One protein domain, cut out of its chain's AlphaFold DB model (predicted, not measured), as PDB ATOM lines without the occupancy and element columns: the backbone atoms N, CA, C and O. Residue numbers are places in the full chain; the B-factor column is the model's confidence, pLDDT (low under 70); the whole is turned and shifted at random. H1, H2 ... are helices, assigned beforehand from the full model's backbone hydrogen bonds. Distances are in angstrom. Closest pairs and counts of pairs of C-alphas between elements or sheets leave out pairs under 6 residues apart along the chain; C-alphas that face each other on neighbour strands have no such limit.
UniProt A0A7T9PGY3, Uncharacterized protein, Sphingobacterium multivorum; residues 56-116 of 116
ATOM      1  N   GLU A  56     145.804 132.719 121.985       93.75
ATOM      2  CA  GLU A  56     146.790 132.972 120.946       93.75
ATOM      3  C   GLU A  56     148.128 133.369 121.578       93.75
ATOM      4  O   GLU A  56     148.204 134.234 122.455       93.75
ATOM      5  N   GLU A  57     149.214 132.746 121.120       91.88
ATOM      6  CA  GLU A  57     150.560 132.997 121.645       91.88
ATOM      7  C   GLU A  57     150.957 134.479 121.538       91.88
ATOM      8  O   GLU A  57     151.520 135.049 122.477       91.88
ATOM      9  N   SER A  58     150.644 135.118 120.410       92.62
ATOM     10  CA  SER A  58     150.965 136.526 120.156       92.62
ATOM     11  C   SER A  58     150.269 137.468 121.141       92.62
ATOM     12  O   SER A  58     150.894 138.413 121.628       92.62
ATOM     13  N   GLU A  59     149.011 137.189 121.486       93.31
ATOM     14  CA  GLU A  59     148.246 137.970 122.458       93.31
ATOM     15  C   GLU A  59     148.833 137.833 123.863       93.31
ATOM     16  O   GLU A  59     149.016 138.830 124.562       93.31
ATOM     17  N   LEU A  60     149.207 136.614 124.263       91.94
ATOM     18  CA  LEU A  60     149.824 136.368 125.567       91.94
ATOM     19  C   LEU A  60     151.193 137.053 125.695       91.94
ATOM     20  O   LEU A  60     151.508 137.606 126.752       91.94
ATOM     21  N   ARG A  61     151.988 137.072 124.617       89.38
ATOM     22  CA  ARG A  61     153.280 137.777 124.569       89.38
ATOM     23  C   ARG A  61     153.126 139.294 124.638       89.38
ATOM     24  O   ARG A  61     153.902 139.938 125.336       89.38
ATOM     25  N   ALA A  62     152.126 139.857 123.963       90.62
ATOM     26  CA  ALA A  62     151.855 141.294 123.993       90.62
ATOM     27  C   ALA A  62     151.238 141.767 125.323       90.62
ATOM     28  O   ALA A  62     151.277 142.955 125.639       90.62
ATOM     29  N   ASN A  63     150.665 140.852 126.107       89.00
ATOM     30  CA  ASN A  63     149.988 141.190 127.349       89.00
ATOM     31  C   ASN A  63     150.981 141.392 128.506       89.00
ATOM     32  O   ASN A  63     151.721 140.481 128.891       89.00
ATOM     33  N   GLU A  64     150.961 142.587 129.099       84.62
ATOM     34  CA  GLU A  64     151.818 142.976 130.228       84.62
ATOM     35  C   GLU A  64     151.440 142.290 131.546       84.62
ATOM     36  O   GLU A  64     152.236 142.279 132.486       84.62
ATOM     37  N   ASN A  65     150.248 141.690 131.633       84.00
ATOM     38  CA  ASN A  65     149.822 140.977 132.829       84.00
ATOM     39  C   ASN A  65     150.813 139.834 133.139       84.00
ATOM     40  O   ASN A  65     151.068 138.994 132.270       84.00
ATOM     41  N   PRO A  66     151.352 139.757 134.369       77.44
ATOM     42  CA  PRO A  66     152.347 138.754 134.723       77.44
ATOM     43  C   PRO A  66     151.837 137.311 134.623       77.44
ATOM     44  O   PRO A  66     152.607 136.406 134.301       77.44
ATOM     45  N   PHE A  67     150.533 137.087 134.801       79.38
ATOM     46  CA  PHE A  67     149.913 135.775 134.617       79.38
ATOM     47  C   PHE A  67     149.897 135.330 133.149       79.38
ATOM     48  O   PHE A  67     149.877 134.128 132.888       79.38
ATOM     49  N   SER A  68     149.974 136.259 132.190       88.62
ATOM     50  CA  SER A  68     150.029 135.930 130.759       88.62
ATOM     51  C   SER A  68     151.242 135.076 130.424       88.62
ATOM     52  O   SER A  68     151.135 134.185 129.590       88.62
ATOM     53  N   VAL A  69     152.371 135.272 131.116       84.44
ATOM     54  CA  VAL A  69     153.572 134.447 130.906       84.44
ATOM     55  C   VAL A  69     153.373 133.020 131.402       84.44
ATOM     56  O   VAL A  69     153.851 132.076 130.777       84.44
ATOM     57  N   ILE A  70     152.625 132.831 132.490       82.88
ATOM     58  CA  ILE A  70     152.286 131.493 132.990       82.88
ATOM     59  C   ILE A  70     151.388 130.783 131.981       82.88
ATOM     60  O   ILE A  70     151.627 129.627 131.637       82.88
ATOM     61  N   VAL A  71     150.364 131.483 131.485       90.19
ATOM     62  CA  VAL A  71     149.448 130.935 130.481       90.19
ATOM     63  C   VAL A  71     150.201 130.630 129.186       90.19
ATOM     64  O   VAL A  71     150.003 129.557 128.628       90.19
ATOM     65  N   LEU A  72     151.120 131.503 128.762       90.00
ATOM     66  CA  LEU A  72     152.006 131.288 127.617       90.00
ATOM     67  C   LEU A  72     152.875 130.045 127.813       90.00
ATOM     68  O   LEU A  72     152.919 129.181 126.944       90.00
ATOM     69  N   THR A  73     153.511 129.916 128.978       84.06
ATOM     70  CA  THR A  73     154.323 128.744 129.337       84.06
ATOM     71  C   THR A  73     153.509 127.462 129.224       84.06
ATOM     72  O   THR A  73     153.944 126.489 128.609       84.06
ATOM     73  N   ALA A  74     152.312 127.458 129.807       86.94
ATOM     74  CA  ALA A  74     151.428 126.307 129.781       86.94
ATOM     75  C   ALA A  74     150.913 126.011 128.363       86.94
ATOM     76  O   ALA A  74     150.867 124.847 127.977       86.94
ATOM     77  N   LEU A  75     150.587 127.032 127.564       91.25
ATOM     78  CA  LEU A  75     150.186 126.881 126.164       91.25
ATOM     79  C   LEU A  75     151.303 126.224 125.351       91.25
ATOM     80  O   LEU A  75     151.074 125.197 124.712       91.25
ATOM     81  N   LEU A  76     152.521 126.767 125.438       87.31
ATOM     82  CA  LEU A  76     153.691 126.220 124.764       87.31
ATOM     83  C   LEU A  76     153.957 124.786 125.214       87.31
ATOM     84  O   LEU A  76     154.183 123.932 124.367       87.31
ATOM     85  N   ALA A  77     153.868 124.487 126.512       83.12
ATOM     86  CA  ALA A  77     154.062 123.134 127.021       83.12
ATOM     87  C   ALA A  77     153.020 122.144 126.479       83.12
ATOM     88  O   ALA A  77     153.371 121.011 126.166       83.12
ATOM     89  N   VAL A  78     151.753 122.551 126.351       84.69
ATOM     90  CA  VAL A  78     150.677 121.696 125.824       84.69
ATOM     91  C   VAL A  78     150.829 121.468 124.320       84.69
ATOM     92  O   VAL A  78     150.673 120.338 123.862       84.69
ATOM     93  N   VAL A  79     151.162 122.510 123.556       84.88
ATOM     94  CA  VAL A  79     151.327 122.435 122.094       84.88
ATOM     95  C   VAL A  79     152.607 121.682 121.708       84.88
ATOM     96  O   VAL A  79     152.609 120.907 120.753       84.88
ATOM     97  N   ASN A  80     153.685 121.855 122.474       79.19
ATOM     98  CA  ASN A  80     155.037 121.420 122.115       79.19
ATOM     99  C   ASN A  80     155.522 120.165 122.870       79.19
ATOM    100  O   ASN A  80     156.724 119.937 122.974       79.19
ATOM    101  N   LYS A  81     154.633 119.296 123.377       64.88
ATOM    102  CA  LYS A  81     155.015 118.105 124.182       64.88
ATOM    103  C   LYS A  81     155.968 117.094 123.520       64.88
ATOM    104  O   LYS A  81     156.415 116.165 124.185       64.88
ATOM    105  N   LYS A  82     156.274 117.241 122.226       60.28
ATOM    106  CA  LYS A  82     157.259 116.420 121.496       60.28
ATOM    107  C   LYS A  82     158.579 117.143 121.223       60.28
ATOM    108  O   LYS A  82     159.318 116.741 120.329       60.28
ATOM    109  N   VAL A  83     158.859 118.225 121.939       61.47
ATOM    110  CA  VAL A  83     160.101 118.969 121.766       61.47
ATOM    111  C   VAL A  83     161.253 118.249 122.467       61.47
ATOM    112  O   VAL A  83     161.105 117.719 123.566       61.47
ATOM    113  N   THR A  84     162.388 118.187 121.775       68.50
ATOM    114  CA  THR A  84     163.658 117.658 122.281       68.50
ATOM    115  C   THR A  84     164.151 118.472 123.480       68.50
ATOM    116  O   THR A  84     163.748 119.620 123.663       68.50
ATOM    117  N   ASP A  85     165.061 117.918 124.285       68.62
ATOM    118  CA  ASP A  85     165.631 118.635 125.439       68.62
ATOM    119  C   ASP A  85     166.196 120.022 125.066       68.62
ATOM    120  O   ASP A  85     166.058 120.975 125.836       68.62
ATOM    121  N   ASP A  86     166.748 120.163 123.855       71.06
ATOM    122  CA  ASP A  86     167.249 121.434 123.323       71.06
ATOM    123  C   ASP A  86     166.137 122.470 123.111       71.06
ATOM    124  O   ASP A  86     166.249 123.599 123.588       71.06
ATOM    125  N   GLY A  87     165.018 122.099 122.482       67.44
ATOM    126  CA  GLY A  87     163.912 123.044 122.307       67.44
ATOM    127  C   GLY A  87     163.177 123.343 123.622       67.44
ATOM    128  O   GLY A  87     162.636 124.431 123.801       67.44
ATOM    129  N   LEU A  88     163.213 122.429 124.601       69.12
ATOM    130  CA  LEU A  88     162.673 122.689 125.937       69.12
ATOM    131  C   LEU A  88     163.506 123.752 126.670       69.12
ATOM    132  O   LEU A  88     162.975 124.565 127.433       69.12
ATOM    133  N   LYS A  89     164.822 123.750 126.438       74.50
ATOM    134  CA  LYS A  89     165.752 124.752 126.960       74.50
ATOM    135  C   LYS A  89     165.522 126.118 126.314       74.50
ATOM    136  O   LYS A  89     165.512 127.113 127.035       74.50
ATOM    137  N   GLU A  90     165.286 126.171 125.005       76.12
ATOM    138  CA  GLU A  90     164.942 127.416 124.300       76.12
ATOM    139  C   GLU A  90     163.646 128.036 124.836       76.12
ATOM    140  O   GLU A  90     163.637 129.216 125.177       76.12
ATOM    141  N   ILE A  91     162.595 127.230 125.033       74.50
ATOM    142  CA  ILE A  91     161.332 127.694 125.631       74.50
ATOM    143  C   ILE A  91     161.570 128.272 127.034       74.50
ATOM    144  O   ILE A  91     161.049 129.333 127.365       74.50
ATOM    145  N   LYS A  92     162.383 127.618 127.872       75.88
ATOM    146  CA  LYS A  92     162.710 128.140 129.213       75.88
ATOM    147  C   LYS A  92     163.445 129.479 129.162       75.88
ATOM    148  O   LYS A  92     163.160 130.342 129.990       75.88
ATOM    149  N   HIS A  93     164.385 129.641 128.230       80.06
ATOM    150  CA  HIS A  93     165.104 130.903 128.052       80.06
ATOM    151  C   HIS A  93     164.168 132.024 127.593       80.06
ATOM    152  O   HIS A  93     164.153 133.084 128.212       80.06
ATOM    153  N   ASP A  94     163.334 131.763 126.589       80.88
ATOM    154  CA  ASP A  94     162.357 132.727 126.079       80.88
ATOM    155  C   ASP A  94     161.364 133.176 127.167       80.88
ATOM    156  O   ASP A  94     161.117 134.368 127.352       80.88
ATOM    157  N   LEU A  95     160.864 132.240 127.976       78.06
ATOM    158  CA  LEU A  95     159.978 132.559 129.098       78.06
ATOM    159  C   LEU A  95     160.665 133.407 130.170       78.06
ATOM    160  O   LEU A  95     160.051 134.323 130.718       78.06
ATOM    161  N   TYR A  96     161.933 133.127 130.472       79.62
ATOM    162  CA  TYR A  96     162.711 133.943 131.401       79.62
ATOM    163  C   TYR A  96     162.878 135.376 130.879       79.62
ATOM    164  O   TYR A  96     162.656 136.333 131.625       79.62
ATOM    165  N   ASP A  97     163.190 135.538 129.594       81.94
ATOM    166  CA  ASP A  97     163.313 136.852 128.964       81.94
ATOM    167  C   ASP A  97     161.978 137.612 128.992       81.94
ATOM    168  O   ASP A  97     161.942 138.798 129.324       81.94
ATOM    169  N   GLU A  98     160.862 136.931 128.730       80.56
ATOM    170  CA  GLU A  98     159.512 137.493 128.823       80.56
ATOM    171  C   GLU A  98     159.130 137.927 130.252       80.56
ATOM    172  O   GLU A  98     158.489 138.971 130.438       80.56
ATOM    173  N   ILE A  99     159.563 137.189 131.277       78.06
ATOM    174  CA  ILE A  99     159.405 137.588 132.686       78.06
ATOM    175  C   ILE A  99     160.228 138.846 132.988       78.06
ATOM    176  O   ILE A  99     159.739 139.775 133.639       78.06
ATOM    177  N   MET A 100     161.466 138.903 132.494       78.44
ATOM    178  CA  MET A 100     162.369 140.032 132.723       78.44
ATOM    179  C   MET A 100     161.909 141.303 131.998       78.44
ATOM    180  O   MET A 100     161.971 142.390 132.582       78.44
ATOM    181  N   LYS A 101     161.375 141.188 130.772       80.38
ATOM    182  CA  LYS A 101     160.802 142.313 130.007       80.38
ATOM    183  C   LYS A 101     159.646 142.990 130.740       80.38
ATOM    184  O   LYS A 101     159.556 144.216 130.730       80.38
ATOM    185  N   ARG A 102     158.801 142.215 131.424       78.44
ATOM    186  CA  ARG A 102     157.632 142.725 132.165       78.44
ATOM    187  C   ARG A 102     157.979 143.412 133.492       78.44
ATOM    188  O   ARG A 102     157.072 143.814 134.212       78.44
ATOM    189  N   LYS A 103     159.271 143.560 133.831       72.62
ATOM    190  CA  LYS A 103     159.759 144.207 135.068       72.62
ATOM    191  C   LYS A 103     159.040 143.716 136.330       72.62
ATOM    192  O   LYS A 103     158.798 144.497 137.247       72.62
ATOM    193  N   MET A 104     158.709 142.424 136.379       73.06
ATOM    194  CA  MET A 104     158.055 141.843 137.547       73.06
ATOM    195  C   MET A 104     158.934 142.060 138.782       73.06
ATOM    196  O   MET A 104     160.161 141.877 138.739       73.06
ATOM    197  N   ASP A 105     158.323 142.455 139.894       77.31
ATOM    198  CA  ASP A 105     159.048 142.569 141.151       77.31
ATOM    199  C   ASP A 105     159.590 141.191 141.572       77.31
ATOM    200  O   ASP A 105     159.228 140.139 141.030       77.31
ATOM    201  N   LYS A 106     160.569 141.202 142.475       75.38
ATOM    202  CA  LYS A 106     161.271 139.981 142.869       75.38
ATOM    203  C   LYS A 106     160.332 138.987 143.557       75.38
ATOM    204  O   LYS A 106     160.482 137.792 143.324       75.38
ATOM    205  N   ASP A 107     159.367 139.471 144.334       74.56
ATOM    206  CA  ASP A 107     158.452 138.628 145.103       74.56
ATOM    207  C   ASP A 107     157.439 137.957 144.170       74.56
ATOM    208  O   ASP A 107     157.214 136.751 144.271       74.56
ATOM    209  N   THR A 108     156.929 138.691 143.174       70.00
ATOM    210  CA  THR A 108     156.108 138.121 142.097       70.00
ATOM    211  C   THR A 108     156.877 137.050 141.331       70.00
ATOM    212  O   THR A 108     156.352 135.964 141.125       70.00
ATOM    213  N   ARG A 109     158.139 137.295 140.952       72.12
ATOM    214  CA  ARG A 109     158.963 136.280 140.265       72.12
ATOM    215  C   ARG A 109     159.172 135.033 141.116       72.12
ATOM    216  O   ARG A 109     159.005 133.927 140.614       72.12
ATOM    217  N   GLN A 110     159.514 135.210 142.388       71.19
ATOM    218  CA  GLN A 110     159.738 134.120 143.336       71.19
ATOM    219  C   GLN A 110     158.471 133.258 143.497       71.19
ATOM    220  O   GLN A 110     158.534 132.037 143.374       71.19
ATOM    221  N   GLY A 111     157.306 133.895 143.657       69.50
ATOM    222  CA  GLY A 111     156.019 133.207 143.796       69.50
ATOM    223  C   GLY A 111     155.593 132.389 142.571       69.50
ATOM    224  O   GLY A 111     154.790 131.472 142.710       69.50
ATOM    225  N   LEU A 112     156.133 132.683 141.384       66.12
ATOM    226  CA  LEU A 112     155.886 131.898 140.169       66.12
ATOM    227  C   LEU A 112     156.749 130.634 140.077       66.12
ATOM    228  O   LEU A 112     156.335 129.670 139.432       66.12
ATOM    229  N   TYR A 113     157.933 130.631 140.696       63.25
ATOM    230  CA  TYR A 113     158.865 129.499 140.663       63.25
ATOM    231  C   TYR A 113     158.714 128.559 141.867       63.25
ATOM    232  O   TYR A 113     158.925 127.355 141.714       63.25
ATOM    233  N   ASP A 114     158.296 129.068 143.029       53.19
ATOM    234  CA  ASP A 114     158.181 128.301 144.278       53.19
ATOM    235  C   ASP A 114     156.851 127.518 144.372       53.19
ATOM    236  O   ASP A 114     156.093 127.629 145.337       53.19
ATOM    237  N   TYR A 115     156.558 126.687 143.366       44.66
ATOM    238  CA  TYR A 115     155.539 125.639 143.485       44.66
ATOM    239  C   TYR A 115     156.143 124.433 144.229       44.66
ATOM    240  O   TYR A 115     156.743 123.550 143.612       44.66
ATOM    241  N   HIS A 116     156.006 124.416 145.558       33.12
ATOM    242  CA  HIS A 116     156.313 123.270 146.428       33.12
ATOM    243  C   HIS A 116     155.057 122.483 146.817       33.12
ATOM    244  O   HIS A 116     154.002 123.113 147.064       33.12
TER     245      HIS A 116
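This is residues 56 to 116 of the 116 residues of an uncharacterized protein of Sphingobacterium multivorum (UniProt A0A7T9PGY3). Two longer helices, H2 and H3, lie side by side as a helical hairpin, and two short helices sit at its open end on opposite sides: H1 folds back on the first part of H2, and H4 turns back after H3 and is held only loosely, near H2 but touching no helix. The printed part has 61 residues, with four named helices in the order H1, H2, H3, H4 and no named strand, and its class is all helix. The whole is compact, with a radius of gyration of the C-alphas of 11.7 A, and the C-alphas span 32 by 28 by 18 A.

Begin at C-alpha 57, at (150.560, 132.997, 121.645), where H1 starts; it holds residues 57 to 62 and measures 8.7 A. Go on to Pro 66, the first residue of H2, which runs from residue 66 to 79 over 20.7 A. At C-alpha 85, at (165.631, 118.635, 125.439), you find the start of H3, the longest helix, residues 85 to 101, which covers 24.6 A. Then look at Lys 106, where H4 begins; it holds residues 106 to 113, measures 11.0 A and ends with C-alpha 113 at (158.865, 129.499, 140.663).

Look first at Leu 60 and Ser 68, the closest C-alphas of H1 and H2, 5.2 A apart. These two helices touch and form a helical hairpin, at a shallow tilt of 17 degrees, opposite ways. H2 and H3 touch as the next helical hairpin, at a shallow tilt of 16 degrees, opposite ways; their closest C-alphas, those of Thr 73 and Leu 95, are 6.8 A apart. H1 and H3 are close but not clearly touching, with the C-alphas of Arg 61 and Glu 98 closest at 7.6 A; they run the same way at a shallow tilt of 26 degrees. H3 and H4 are also close but not clearly touching, with the C-alphas of Ile 99 and Arg 109 closest at 7.7 A; they run opposite ways at a shallow tilt of 26 degrees. H2 and H4 are near each other, with 7 pairs of C-alphas within 10 A, while H1 and H4 are apart. In H1, H3 and H4 every O i to N i+4 pair is within hydrogen-bond range; in H2, 9 of 10 are.

The two C-alphas farthest apart are those of Lys 82 and Asp 105, at 32.8 A. The printed part has no cut and ends at His 116, the chain's last residue. The three links, H1 to H2, H2 to H3 and H3 to H4, are tight. In the B-factor column the mean pLDDT of the printed part is 77.4; look for values under 70 at residues 81 to 85, 87 to 88 and 111 to 116, where this predicted model has low confidence.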